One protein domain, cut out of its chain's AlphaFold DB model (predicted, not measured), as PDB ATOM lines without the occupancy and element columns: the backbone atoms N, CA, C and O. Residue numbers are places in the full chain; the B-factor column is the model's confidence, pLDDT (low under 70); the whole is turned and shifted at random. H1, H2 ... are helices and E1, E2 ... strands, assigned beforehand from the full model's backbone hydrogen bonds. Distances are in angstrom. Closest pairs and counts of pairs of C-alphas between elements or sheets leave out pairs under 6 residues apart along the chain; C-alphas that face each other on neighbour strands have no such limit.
ATOM      1  N   ARG A 499      -8.523  50.339  17.510       86.75
ATOM      2  CA  ARG A 499      -7.266  51.108  17.605       86.75
ATOM      3  C   ARG A 499      -6.161  50.324  18.324       86.75
ATOM      4  O   ARG A 499      -4.990  50.491  18.003       86.75
ATOM      5  N   GLU A 500      -6.558  49.497  19.283       91.06
ATOM      6  CA  GLU A 500      -5.738  48.451  19.892       91.06
ATOM      7  C   GLU A 500      -6.371  47.114  19.492       91.06
ATOM      8  O   GLU A 500      -7.375  46.725  20.094       91.06
ATOM      9  N   PRO A 501      -5.878  46.463  18.422       96.19
ATOM     10  CA  PRO A 501      -6.508  45.258  17.909       96.19
ATOM     11  C   PRO A 501      -6.447  44.105  18.912       96.19
ATOM     12  O   PRO A 501      -5.414  43.857  19.538       96.19
ATOM     13  N   VAL A 502      -7.553  43.377  19.043       96.06
ATOM     14  CA  VAL A 502      -7.675  42.226  19.945       96.06
ATOM     15  C   VAL A 502      -8.497  41.108  19.314       96.06
ATOM     16  O   VAL A 502      -9.383  41.357  18.496       96.06
ATOM     17  N   TRP A 503      -8.250  39.875  19.748       95.25
ATOM     18  CA  TRP A 503      -9.161  38.751  19.535       95.25
ATOM     19  C   TRP A 503      -9.341  38.005  20.858       95.25
ATOM     20  O   TRP A 503      -8.427  37.338  21.345       95.25
ATOM     21  N   GLY A 504     -10.528  38.134  21.458       91.56
ATOM     22  CA  GLY A 504     -10.748  37.707  22.840       91.56
ATOM     23  C   GLY A 504      -9.854  38.512  23.785       91.56
ATOM     24  O   GLY A 504      -9.820  39.737  23.698       91.56
ATOM     25  N   ASP A 505      -9.090  37.819  24.628       92.44
ATOM     26  CA  ASP A 505      -8.166  38.441  25.584       92.44
ATOM     27  C   ASP A 505      -6.742  38.648  25.023       92.44
ATOM     28  O   ASP A 505      -5.853  39.107  25.743       92.44
ATOM     29  N   VAL A 506      -6.496  38.306  23.750       96.19
ATOM     30  CA  VAL A 506      -5.171  38.405  23.118       96.19
ATOM     31  C   VAL A 506      -5.019  39.738  22.389       96.19
ATOM     32  O   VAL A 506      -5.807  40.054  21.496       96.19
ATOM     33  N   LYS A 507      -3.974  40.499  22.730       96.50
ATOM     34  CA  LYS A 507      -3.587  41.735  22.030       96.50
ATOM     35  C   LYS A 507      -2.842  41.418  20.740       96.50
ATOM     36  O   LYS A 507      -1.989  40.536  20.722       96.50
ATOM     37  N   LEU A 508      -3.129  42.149  19.669       97.00
ATOM     38  CA  LEU A 508      -2.565  41.909  18.343       97.00
ATOM     39  C   LEU A 508      -1.915  43.184  17.802       97.00
ATOM     40  O   LEU A 508      -2.421  44.288  18.011       97.00
ATOM     41  N   SER A 509      -0.811  43.038  17.068       94.56
ATOM     42  CA  SER A 509      -0.274  44.156  16.288       94.56
ATOM     43  C   SER A 509      -1.209  44.511  15.112       94.56
ATOM     44  O   SER A 509      -1.982  43.657  14.658       94.56
ATOM     45  N   PRO A 510      -1.159  45.751  14.584       93.44
ATOM     46  CA  PRO A 510      -1.957  46.151  13.419       93.44
ATOM     47  C   PRO A 510      -1.746  45.265  12.183       93.44
ATOM     48  O   PRO A 510      -2.685  45.027  11.417       93.44
ATOM     49  N   GLU A 511      -0.527  44.762  11.994       93.19
ATOM     50  CA  GLU A 511      -0.157  43.871  10.894       93.19
ATOM     51  C   GLU A 511      -0.851  42.512  11.042       93.19
ATOM     52  O   GLU A 511      -1.563  42.088  10.132       93.19
ATOM     53  N   VAL A 512      -0.757  41.890  12.224       94.38
ATOM     54  CA  VAL A 512      -1.416  40.606  12.529       94.38
ATOM     55  C   VAL A 512      -2.929  40.723  12.393       94.38
ATOM     56  O   VAL A 512      -3.582  39.859  11.809       94.38
ATOM     57  N   ALA A 513      -3.506  41.809  12.906       94.56
ATOM     58  CA  ALA A 513      -4.939  42.040  12.800       94.56
ATOM     59  C   ALA A 513      -5.398  42.212  11.344       94.56
ATOM     60  O   ALA A 513      -6.503  41.804  10.988       94.56
ATOM     61  N   THR A 514      -4.556  42.781  10.479       93.19
ATOM     62  CA  THR A 514      -4.828  42.876   9.038       93.19
ATOM     63  C   THR A 514      -4.763  41.504   8.378       93.19
ATOM     64  O   THR A 514      -5.739  41.103   7.749       93.19
ATOM     65  N   PHE A 515      -3.703  40.734   8.632       93.50
ATOM     66  CA  PHE A 515      -3.573  39.362   8.137       93.50
ATOM     67  C   PHE A 515      -4.764  38.467   8.528       93.50
ATOM     68  O   PHE A 515      -5.308  37.741   7.694       93.50
ATOM     69  N   LEU A 516      -5.221  38.537   9.783       94.00
ATOM     70  CA  LEU A 516      -6.356  37.743  10.264       94.00
ATOM     71  C   LEU A 516      -7.692  38.179   9.639       94.00
ATOM     72  O   LEU A 516      -8.516  37.320   9.320       94.00
ATOM     73  N   ARG A 517      -7.903  39.484   9.410       92.06
ATOM     74  CA  ARG A 517      -9.086  39.984   8.679       92.06
ATOM     75  C   ARG A 517      -9.106  39.485   7.241       92.06
ATOM     76  O   ARG A 517     -10.156  39.041   6.774       92.06
ATOM     77  N   ASP A 518      -7.961  39.516   6.566       90.06
ATOM     78  CA  ASP A 518      -7.836  39.022   5.194       90.06
ATOM     79  C   ASP A 518      -8.080  37.509   5.138       90.06
ATOM     80  O   ASP A 518      -8.833  37.024   4.294       90.06
ATOM     81  N   THR A 519      -7.527  36.763   6.098       90.25
ATOM     82  CA  THR A 519      -7.731  35.314   6.234       90.25
ATOM     83  C   THR A 519      -9.213  34.970   6.420       90.25
ATOM     84  O   THR A 519      -9.748  34.126   5.700       90.25
ATOM     85  N   LEU A 520      -9.917  35.651   7.333       89.69
ATOM     86  CA  LEU A 520     -11.356  35.445   7.546       89.69
ATOM     87  C   LEU A 520     -12.184  35.823   6.310       89.69
ATOM     88  O   LEU A 520     -13.132  35.119   5.964       89.69
ATOM     89  N   SER A 521     -11.809  36.895   5.614       88.25
ATOM     90  CA  SER A 521     -12.530  37.372   4.428       88.25
ATOM     91  C   SER A 521     -12.405  36.431   3.229       88.25
ATOM     92  O   SER A 521     -13.328  36.342   2.416       88.25
ATOM     93  N   ASN A 522     -11.291  35.703   3.138       84.38
ATOM     94  CA  ASN A 522     -10.978  34.843   1.999       84.38
ATOM     95  C   ASN A 522     -11.236  33.351   2.251       84.38
ATOM     96  O   ASN A 522     -11.459  32.607   1.300       84.38
ATOM     97  N   ASN A 523     -11.177  32.886   3.503       84.06
ATOM     98  CA  ASN A 523     -11.096  31.451   3.810       84.06
ATOM     99  C   ASN A 523     -12.053  30.976   4.911       84.06
ATOM    100  O   ASN A 523     -11.886  29.873   5.437       84.06
ATOM    101  N   MET A 524     -13.069  31.766   5.251       84.38
ATOM    102  CA  MET A 524     -14.151  31.334   6.133       84.38
ATOM    103  C   MET A 524     -15.281  30.678   5.331       84.38
ATOM    104  O   MET A 524     -15.702  31.210   4.307       84.38
ATOM    105  N   ARG A 525     -15.804  29.553   5.828       73.88
ATOM    106  CA  ARG A 525     -17.037  28.925   5.312       73.88
ATOM    107  C   ARG A 525     -18.102  28.733   6.381       73.88
ATOM    108  O   ARG A 525     -19.286  28.794   6.073       73.88
ATOM    109  N   SER A 526     -17.694  28.519   7.628       76.06
ATOM    110  CA  SER A 526     -18.609  28.351   8.752       76.06
ATOM    111  C   SER A 526     -18.085  29.049  10.006       76.06
ATOM    112  O   SER A 526     -16.941  29.505  10.057       76.06
ATOM    113  N   GLY A 527     -18.898  29.071  11.064       78.19
ATOM    114  CA  GLY A 527     -18.458  29.528  12.380       78.19
ATOM    115  C   GLY A 527     -17.262  28.736  12.916       78.19
ATOM    116  O   GLY A 527     -16.461  29.283  13.666       78.19
ATOM    117  N   MET A 528     -17.094  27.482  12.483       79.88
ATOM    118  CA  MET A 528     -15.963  26.643  12.876       79.88
ATOM    119  C   MET A 528     -14.630  27.187  12.357       79.88
ATOM    120  O   MET A 528     -13.632  27.114  13.066       79.88
ATOM    121  N   SER A 529     -14.608  27.805  11.170       85.12
ATOM    122  CA  SER A 529     -13.417  28.495  10.656       85.12
ATOM    123  C   SER A 529     -12.943  29.594  11.620       85.12
ATOM    124  O   SER A 529     -11.746  29.713  11.882       85.12
ATOM    125  N   VAL A 530     -13.879  30.370  12.182       88.06
ATOM    126  CA  VAL A 530     -13.579  31.418  13.174       88.06
ATOM    127  C   VAL A 530     -13.028  30.789  14.452       88.06
ATOM    128  O   VAL A 530     -11.984  31.213  14.945       88.06
ATOM    129  N   ASP A 531     -13.696  29.749  14.953       86.69
ATOM    130  CA  ASP A 531     -13.324  29.060  16.190       86.69
ATOM    131  C   ASP A 531     -11.927  28.401  16.081       86.69
ATOM    132  O   ASP A 531     -11.118  28.489  17.007       86.69
ATOM    133  N   ASN A 532     -11.594  27.808  14.931       85.75
ATOM    134  CA  ASN A 532     -10.303  27.154  14.687       85.75
ATOM    135  C   ASN A 532      -9.138  28.151  14.625       85.75
ATOM    136  O   ASN A 532      -8.087  27.914  15.226       85.75
ATOM    137  N   ILE A 533      -9.321  29.285  13.942       91.25
ATOM    138  CA  ILE A 533      -8.312  30.355  13.919       91.25
ATOM    139  C   ILE A 533      -8.160  30.958  15.322       91.25
ATOM    140  O   ILE A 533      -7.035  31.153  15.787       91.25
ATOM    141  N   ALA A 534      -9.272  31.187  16.032       91.44
ATOM    142  CA  ALA A 534      -9.262  31.734  17.387       91.44
ATOM    143  C   ALA A 534      -8.427  30.880  18.351       91.44
ATOM    144  O   ALA A 534      -7.673  31.426  19.154       91.44
ATOM    145  N   ARG A 535      -8.503  29.548  18.253       89.00
ATOM    146  CA  ARG A 535      -7.699  28.638  19.085       89.00
ATOM    147  C   ARG A 535      -6.200  28.790  18.838       89.00
ATOM    148  O   ARG A 535      -5.440  28.890  19.796       89.00
ATOM    149  N   ALA A 536      -5.761  28.875  17.580       91.25
ATOM    150  CA  ALA A 536      -4.348  29.129  17.281       91.25
ATOM    151  C   ALA A 536      -3.885  30.490  17.819       91.25
ATOM    152  O   ALA A 536      -2.824  30.574  18.439       91.25
ATOM    153  N   VAL A 537      -4.708  31.533  17.661       95.12
ATOM    154  CA  VAL A 537      -4.448  32.863  18.238       95.12
ATOM    155  C   VAL A 537      -4.321  32.783  19.762       95.12
ATOM    156  O   VAL A 537      -3.381  33.331  20.328       95.12
ATOM    157  N   GLN A 538      -5.211  32.063  20.444       93.62
ATOM    158  CA  GLN A 538      -5.154  31.893  21.898       93.62
ATOM    159  C   GLN A 538      -3.896  31.151  22.354       93.62
ATOM    160  O   GLN A 538      -3.262  31.571  23.322       93.62
ATOM    161  N   VAL A 539      -3.513  30.076  21.665       91.25
ATOM    162  CA  VAL A 539      -2.323  29.285  22.006       91.25
ATOM    163  C   VAL A 539      -1.047  30.110  21.844       91.25
ATOM    164  O   VAL A 539      -0.246  30.179  22.780       91.25
ATOM    165  N   VAL A 540      -0.878  30.782  20.701       94.44
ATOM    166  CA  VAL A 540       0.284  31.652  20.455       94.44
ATOM    167  C   VAL A 540       0.277  32.836  21.421       94.44
ATOM    168  O   VAL A 540       1.282  33.096  22.077       94.44
ATOM    169  N   GLY A 541      -0.866  33.500  21.602       94.25
ATOM    170  CA  GLY A 541      -1.002  34.616  22.535       94.25
ATOM    171  C   GLY A 541      -0.628  34.228  23.966       94.25
ATOM    172  O   GLY A 541       0.157  34.922  24.604       94.25
ATOM    173  N   LYS A 542      -1.113  33.086  24.466       93.06
ATOM    174  CA  LYS A 542      -0.795  32.594  25.817       93.06
ATOM    175  C   LYS A 542       0.694  32.287  25.998       93.06
ATOM    176  O   LYS A 542       1.229  32.552  27.072       93.06
ATOM    177  N   ALA A 543       1.361  31.755  24.972       92.19
ATOM    178  CA  ALA A 543       2.806  31.514  25.003       92.19
ATOM    179  C   ALA A 543       3.636  32.814  25.010       92.19
ATOM    180  O   ALA A 543       4.785  32.803  25.444       92.19
ATOM    181  N   HIS A 544       3.042  33.934  24.586       93.44
ATOM    182  CA  HIS A 544       3.682  35.243  24.455       93.44
ATOM    183  C   HIS A 544       2.990  36.325  25.308       93.44
ATOM    184  O   HIS A 544       2.689  37.421  24.842       93.44
ATOM    185  N   GLU A 545       2.729  36.015  26.584       91.00
ATOM    186  CA  GLU A 545       2.225  36.968  27.597       91.00
ATOM    187  C   GLU A 545       0.895  37.668  27.231       91.00
ATOM    188  O   GLU A 545       0.605  38.778  27.676       91.00
ATOM    189  N   GLY A 546       0.057  37.014  26.425       91.19
ATOM    190  CA  GLY A 546      -1.236  37.538  25.983       91.19
ATOM    191  C   GLY A 546      -1.148  38.536  24.825       91.19
ATOM    192  O   GLY A 546      -2.122  39.243  24.569       91.19
ATOM    193  N   SER A 547      -0.014  38.615  24.119       94.06
ATOM    194  CA  SER A 547       0.181  39.524  22.984       94.06
ATOM    195  C   SER A 547       0.859  38.832  21.801       94.06
ATOM    196  O   SER A 547       1.808  38.077  21.983       94.06
ATOM    197  N   ILE A 548       0.431  39.143  20.575       95.81
ATOM    198  CA  ILE A 548       1.046  38.648  19.334       95.81
ATOM    199  C   ILE A 548       1.581  39.821  18.508       95.81
ATOM    200  O   ILE A 548       0.824  40.634  17.977       95.81
ATOM    201  N   GLN A 549       2.908  39.913  18.444       93.19
ATOM    202  CA  GLN A 549       3.686  40.933  17.734       93.19
ATOM    203  C   GLN A 549       5.114  40.429  17.440       93.19
ATOM    204  O   GLN A 549       5.623  39.547  18.140       93.19
ATOM    205  N   GLY A 550       5.783  40.997  16.431       92.88
ATOM    206  CA  GLY A 550       7.167  40.635  16.086       92.88
ATOM    207  C   GLY A 550       7.322  39.145  15.757       92.88
ATOM    208  O   GLY A 550       6.606  38.622  14.910       92.88
ATOM    209  N   ASP A 551       8.214  38.436  16.453       90.88
ATOM    210  CA  ASP A 551       8.489  37.010  16.193       90.88
ATOM    211  C   ASP A 551       7.253  36.110  16.373       90.88
ATOM    212  O   ASP A 551       7.042  35.169  15.607       90.88
ATOM    213  N   SER A 552       6.391  36.422  17.348       92.50
ATOM    214  CA  SER A 552       5.137  35.682  17.568       92.50
ATOM    215  C   SER A 552       4.110  35.904  16.447       92.50
ATOM    216  O   SER A 552       3.308  35.013  16.168       92.50
ATOM    217  N   ALA A 553       4.165  37.052  15.757       93.31
ATOM    218  CA  ALA A 553       3.354  37.317  14.569       93.31
ATOM    219  C   ALA A 553       3.799  36.431  13.400       93.31
ATOM    220  O   ALA A 553       2.984  35.701  12.839       93.31
ATOM    221  N   ALA A 554       5.106  36.412  13.117       92.44
ATOM    222  CA  ALA A 554       5.685  35.552  12.084       92.44
ATOM    223  C   ALA A 554       5.403  34.061  12.349       92.44
ATOM    224  O   ALA A 554       5.156  33.297  11.416       92.44
ATOM    225  N   MET A 555       5.392  33.644  13.620       93.94
ATOM    226  CA  MET A 555       5.016  32.286  14.016       93.94
ATOM    227  C   MET A 555       3.553  31.966  13.678       93.94
ATOM    228  O   MET A 555       3.293  30.941  13.048       93.94
ATOM    229  N   LEU A 556       2.603  32.824  14.073       94.62
ATOM    230  CA  LEU A 556       1.175  32.618  13.800       94.62
ATOM    231  C   LEU A 556       0.878  32.601  12.295       94.62
ATOM    232  O   LEU A 556       0.169  31.713  11.820       94.62
ATOM    233  N   GLU A 557       1.437  33.552  11.546       93.44
ATOM    234  CA  GLU A 557       1.293  33.617  10.090       93.44
ATOM    235  C   GLU A 557       1.798  32.331   9.435       93.44
ATOM    236  O   GLU A 557       1.083  31.714   8.644       93.44
ATOM    237  N   LYS A 558       2.989  31.863   9.830       91.06
ATOM    238  CA  LYS A 558       3.561  30.612   9.329       91.06
ATOM    239  C   LYS A 558       2.680  29.403   9.651       91.06
ATOM    240  O   LYS A 558       2.473  28.580   8.770       91.06
ATOM    241  N   ILE A 559       2.125  29.303  10.863       91.06
ATOM    242  CA  ILE A 559       1.202  28.215  11.246       91.06
ATOM    243  C   ILE A 559      -0.008  28.160  10.299       91.06
ATOM    244  O   ILE A 559      -0.369  27.089   9.811       91.06
ATOM    245  N   ILE A 560      -0.626  29.311  10.028       90.25
ATOM    246  CA  ILE A 560      -1.827  29.406   9.189       90.25
ATOM    247  C   ILE A 560      -1.495  29.134   7.713       90.25
ATOM    248  O   ILE A 560      -2.230  28.404   7.044       90.25
ATOM    249  N   VAL A 561      -0.377  29.662   7.210       86.88
ATOM    250  CA  VAL A 561       0.088  29.429   5.830       86.88
ATOM    251  C   VAL A 561       0.473  27.964   5.611       86.88
ATOM    252  O   VAL A 561       0.019  27.357   4.641       86.88
ATOM    253  N   ASP A 562       1.247  27.371   6.522       83.81
ATOM    254  CA  ASP A 562       1.669  25.968   6.435       83.81
ATOM    255  C   ASP A 562       0.458  25.028   6.500       83.81
ATOM    256  O   ASP A 562       0.410  24.025   5.785       83.81
ATOM    257  N   TYR A 563      -0.558  25.353   7.305       84.75
ATOM    258  CA  TYR A 563      -1.823  24.623   7.290       84.75
ATOM    259  C   TYR A 563      -2.455  24.650   5.889       84.75
ATOM    260  O   TYR A 563      -2.760  23.601   5.326       84.75
ATOM    261  N   LYS A 564      -2.586  25.824   5.261       80.75
ATOM    262  CA  LYS A 564      -3.192  25.924   3.921       80.75
ATOM    263  C   LYS A 564      -2.385  25.203   2.844       80.75
ATOM    264  O   LYS A 564      -2.980  24.661   1.918       80.75
ATOM    265  N   ALA A 565      -1.062  25.162   2.969       79.56
ATOM    266  CA  ALA A 565      -0.205  24.429   2.043       79.56
ATOM    267  C   ALA A 565      -0.371  22.902   2.163       79.56
ATOM    268  O   ALA A 565      -0.375  22.208   1.149       79.56
ATOM    269  N   ASN A 566      -0.531  22.383   3.385       74.75
ATOM    270  CA  ASN A 566      -0.679  20.943   3.630       74.75
ATOM    271  C   ASN A 566      -2.073  20.400   3.272       74.75
ATOM    272  O   ASN A 566      -2.202  19.211   2.995       74.75
ATOM    273  N   TRP A 567      -3.093  21.262   3.247       76.44
ATOM    274  CA  TRP A 567      -4.474  20.917   2.894       76.44
ATOM    275  C   TRP A 567      -5.012  21.861   1.813       76.44
ATOM    276  O   TRP A 567      -5.992  22.578   2.015       76.44
ATOM    277  N   ALA A 568      -4.336  21.895   0.663       66.94
ATOM    278  CA  ALA A 568      -4.644  22.823  -0.428       66.94
ATOM    279  C   ALA A 568      -6.038  22.604  -1.056       66.94
ATOM    280  O   ALA A 568      -6.632  23.549  -1.575       66.94
ATOM    281  N   ASP A 569      -6.576  21.383  -0.979       62.94
ATOM    282  CA  ASP A 569      -7.947  21.032  -1.373       62.94
ATOM    283  C   ASP A 569      -8.999  21.583  -0.390       62.94
ATOM    284  O   ASP A 569     -10.169  21.748  -0.741       62.94
ATOM    285  N   LYS A 570      -8.595  21.920   0.840       67.44
ATOM    286  CA  LYS A 570      -9.449  22.553   1.847       67.44
ATOM    287  C   LYS A 570      -9.382  24.071   1.683       67.44
ATOM    288  O   LYS A 570      -8.592  24.793   2.301       67.44
ATOM    289  N   SER A 571     -10.277  24.599   0.850       60.78
ATOM    290  CA  SER A 571     -10.409  26.046   0.620       60.78
ATOM    291  C   SER A 571     -10.737  26.848   1.894       60.78
ATOM    292  O   SER A 571     -10.452  28.048   1.935       60.78
ATOM    293  N   PHE A 572     -11.192  26.194   2.972       72.75
ATOM    294  CA  PHE A 572     -11.663  26.820   4.218       72.75
ATOM    295  C   PHE A 572     -11.077  26.180   5.486       72.75
ATOM    296  O   PHE A 572     -10.613  25.044   5.450       72.75
ATOM    297  N   PHE A 573     -11.119  26.900   6.611       74.75
ATOM    298  CA  PHE A 573     -10.553  26.475   7.905       74.75
ATOM    299  C   PHE A 573     -11.514  25.648   8.775       74.75
ATOM    300  O   PHE A 573     -11.400  25.646   9.997       74.75
ATOM    301  N   ASP A 574     -12.456  24.921   8.178       66.44
ATOM    302  CA  ASP A 574     -13.431  24.104   8.921       66.44
ATOM    303  C   ASP A 574     -12.836  22.787   9.458       66.44
ATOM    304  O   ASP A 574     -13.519  22.009  10.112       66.44
ATOM    305  N   PHE A 575     -11.548  22.532   9.222       67.69
ATOM    306  CA  PHE A 575     -10.854  21.350   9.715       67.69
ATOM    307  C   PHE A 575      -9.989  21.697  10.935       67.69
ATOM    308  O   PHE A 575      -9.006  22.437  10.833       67.69
ATOM    309  N   ASN A 576     -10.360  21.184  12.111       70.25
ATOM    310  CA  ASN A 576      -9.720  21.545  13.378       70.25
ATOM    311  C   ASN A 576      -8.337  20.880  13.531       70.25
ATOM    312  O   ASN A 576      -8.261  19.767  14.036       70.25
ATOM    313  N   LYS A 577      -7.268  21.548  13.060       79.19
ATOM    314  CA  LYS A 577      -5.850  21.162  13.298       79.19
ATOM    315  C   LYS A 577      -4.960  22.307  13.771       79.19
ATOM    316  O   LYS A 577      -3.836  22.083  14.222       79.19
ATOM    317  N   LEU A 578      -5.428  23.545  13.615       84.81
ATOM    318  CA  LEU A 578      -4.633  24.742  13.877       84.81
ATOM    319  C   LEU A 578      -4.225  24.852  15.350       84.81
ATOM    320  O   LEU A 578      -3.107  25.269  15.638       84.81
ATOM    321  N   GLU A 579      -5.091  24.428  16.273       84.19
ATOM    322  CA  GLU A 579      -4.791  24.423  17.704       84.19
ATOM    323  C   GLU A 579      -3.608  23.503  18.039       84.19
ATOM    324  O   GLU A 579      -2.660  23.925  18.710       84.19
ATOM    325  N   ARG A 580      -3.624  22.262  17.531       81.12
ATOM    326  CA  ARG A 580      -2.526  21.302  17.697       81.12
ATOM    327  C   ARG A 580      -1.223  21.821  17.102       81.12
ATOM    328  O   ARG A 580      -0.203  21.836  17.789       81.12
ATOM    329  N   ILE A 581      -1.254  22.274  15.849       86.00
ATOM    330  CA  ILE A 581      -0.073  22.823  15.162       86.00
ATOM    331  C   ILE A 581       0.511  23.990  15.965       86.00
ATOM    332  O   ILE A 581       1.719  24.014  16.218       86.00
ATOM    333  N   ALA A 582      -0.340  24.905  16.435       88.44
ATOM    334  CA  ALA A 582       0.088  26.022  17.264       88.44
ATOM    335  C   ALA A 582       0.717  25.548  18.580       88.44
ATOM    336  O   ALA A 582       1.806  26.000  18.924       88.44
ATOM    337  N   SER A 583       0.089  24.592  19.273       85.50
ATOM    338  CA  SER A 583       0.527  24.089  20.586       85.50
ATOM    339  C   SER A 583       1.924  23.482  20.556       85.50
ATOM    340  O   SER A 583       2.702  23.681  21.488       85.50
ATOM    341  N   TYR A 584       2.264  22.776  19.479       84.06
ATOM    342  CA  TYR A 584       3.600  22.216  19.284       84.06
ATOM    343  C   TYR A 584       4.622  23.268  18.865       84.06
ATOM    344  O   TYR A 584       5.716  23.329  19.432       84.06
ATOM    345  N   THR A 585       4.241  24.136  17.927       88.44
ATOM    346  CA  THR A 585       5.122  25.186  17.406       88.44
ATOM    347  C   THR A 585       5.584  26.130  18.520       88.44
ATOM    348  O   THR A 585       6.778  26.403  18.620       88.44
ATOM    349  N   VAL A 586       4.686  26.559  19.420       88.38
ATOM    350  CA  VAL A 586       5.050  27.444  20.549       88.38
ATOM    351  C   VAL A 586       5.956  26.768  21.582       88.38
ATOM    352  O   VAL A 586       6.713  27.442  22.275       88.38
ATOM    353  N   GLN A 587       5.913  25.436  21.687       84.44
ATOM    354  CA  GLN A 587       6.795  24.658  22.562       84.44
ATOM    355  C   GLN A 587       8.164  24.378  21.920       84.44
ATOM    356  O   GLN A 587       9.012  23.746  22.552       84.44
ATOM    357  N   GLY A 588       8.381  24.795  20.666       82.44
ATOM    358  CA  GLY A 588       9.573  24.446  19.890       82.44
ATOM    359  C   GLY A 588       9.695  22.942  19.620       82.44
ATOM    360  O   GLY A 588      10.796  22.448  19.379       82.44
TER     361      GLY A 588
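Overview. This is residues 499 to 588 of the 1016 residues of an uncharacterized protein of Rhodospirillaceae bacterium (UniProt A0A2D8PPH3). Two helices, H2 and H3, form a helical hairpin in the middle; the short H4 packs on both, nearly parallel to H2, while H1 covers the opposite side through few contacts. The small strand E1 sits at the end where H2 turns into H3, paired briefly with that turn. The printed part has 90 residues, with E1, H1, H2, H3 and H4 in that order, and is mostly helix. It is compact, with a radius of gyration of the C-alphas of 12.0 A and spans of 34 by 31 by 18 A.

Along the chain. E1 is residues 506 to 508, beginning at C-alpha 506 (-5.171, 38.405, 23.118). H1 is residues 510 to 523, 19.8 A long. H2, residues 527 to 543, measures 24.8 A, and H3, residues 551 to 566, 22.4 A. H4, residues 578 to 586, measures 12.1 A and ends at C-alpha 586 (5.050, 27.444, 20.549).

Arrangement. H1, H2 and H3 are an up and down bundle, each running against the one before it. H1 and H2 touch only at the corner. H1 and H3 only just touch, with 3 pairs of C-alphas within 8 A, the closest Val 512 and Ala 553 at 6.1 A. H2 and H3 touch at Val 540 and Leu 556, their closest C-alphas, 6.8 A apart. H4 touches H2, the same way at a shallow tilt of 13 degrees; C-alphas 536 and 579 are closest, 4.7 A. H4 touches H3 at a steep tilt of 45 degrees, C-alphas 559 and 582 closest at 6.5 A. H1 and H4 are apart. E1 pairs with no named strand, but residues 507 to 508 pair in parallel with 547 to 548. In the four helices every O i to N i+4 pair is within hydrogen-bond range.

Size, cuts and confidence. The farthest C-alphas, of Arg 499 and Asp 569, are 35.6 A apart. The printed part has no cut. The link from H3 to H4 is long, 11 residues. Residues 568 to 571 and 574 to 575 have pLDDT under 70.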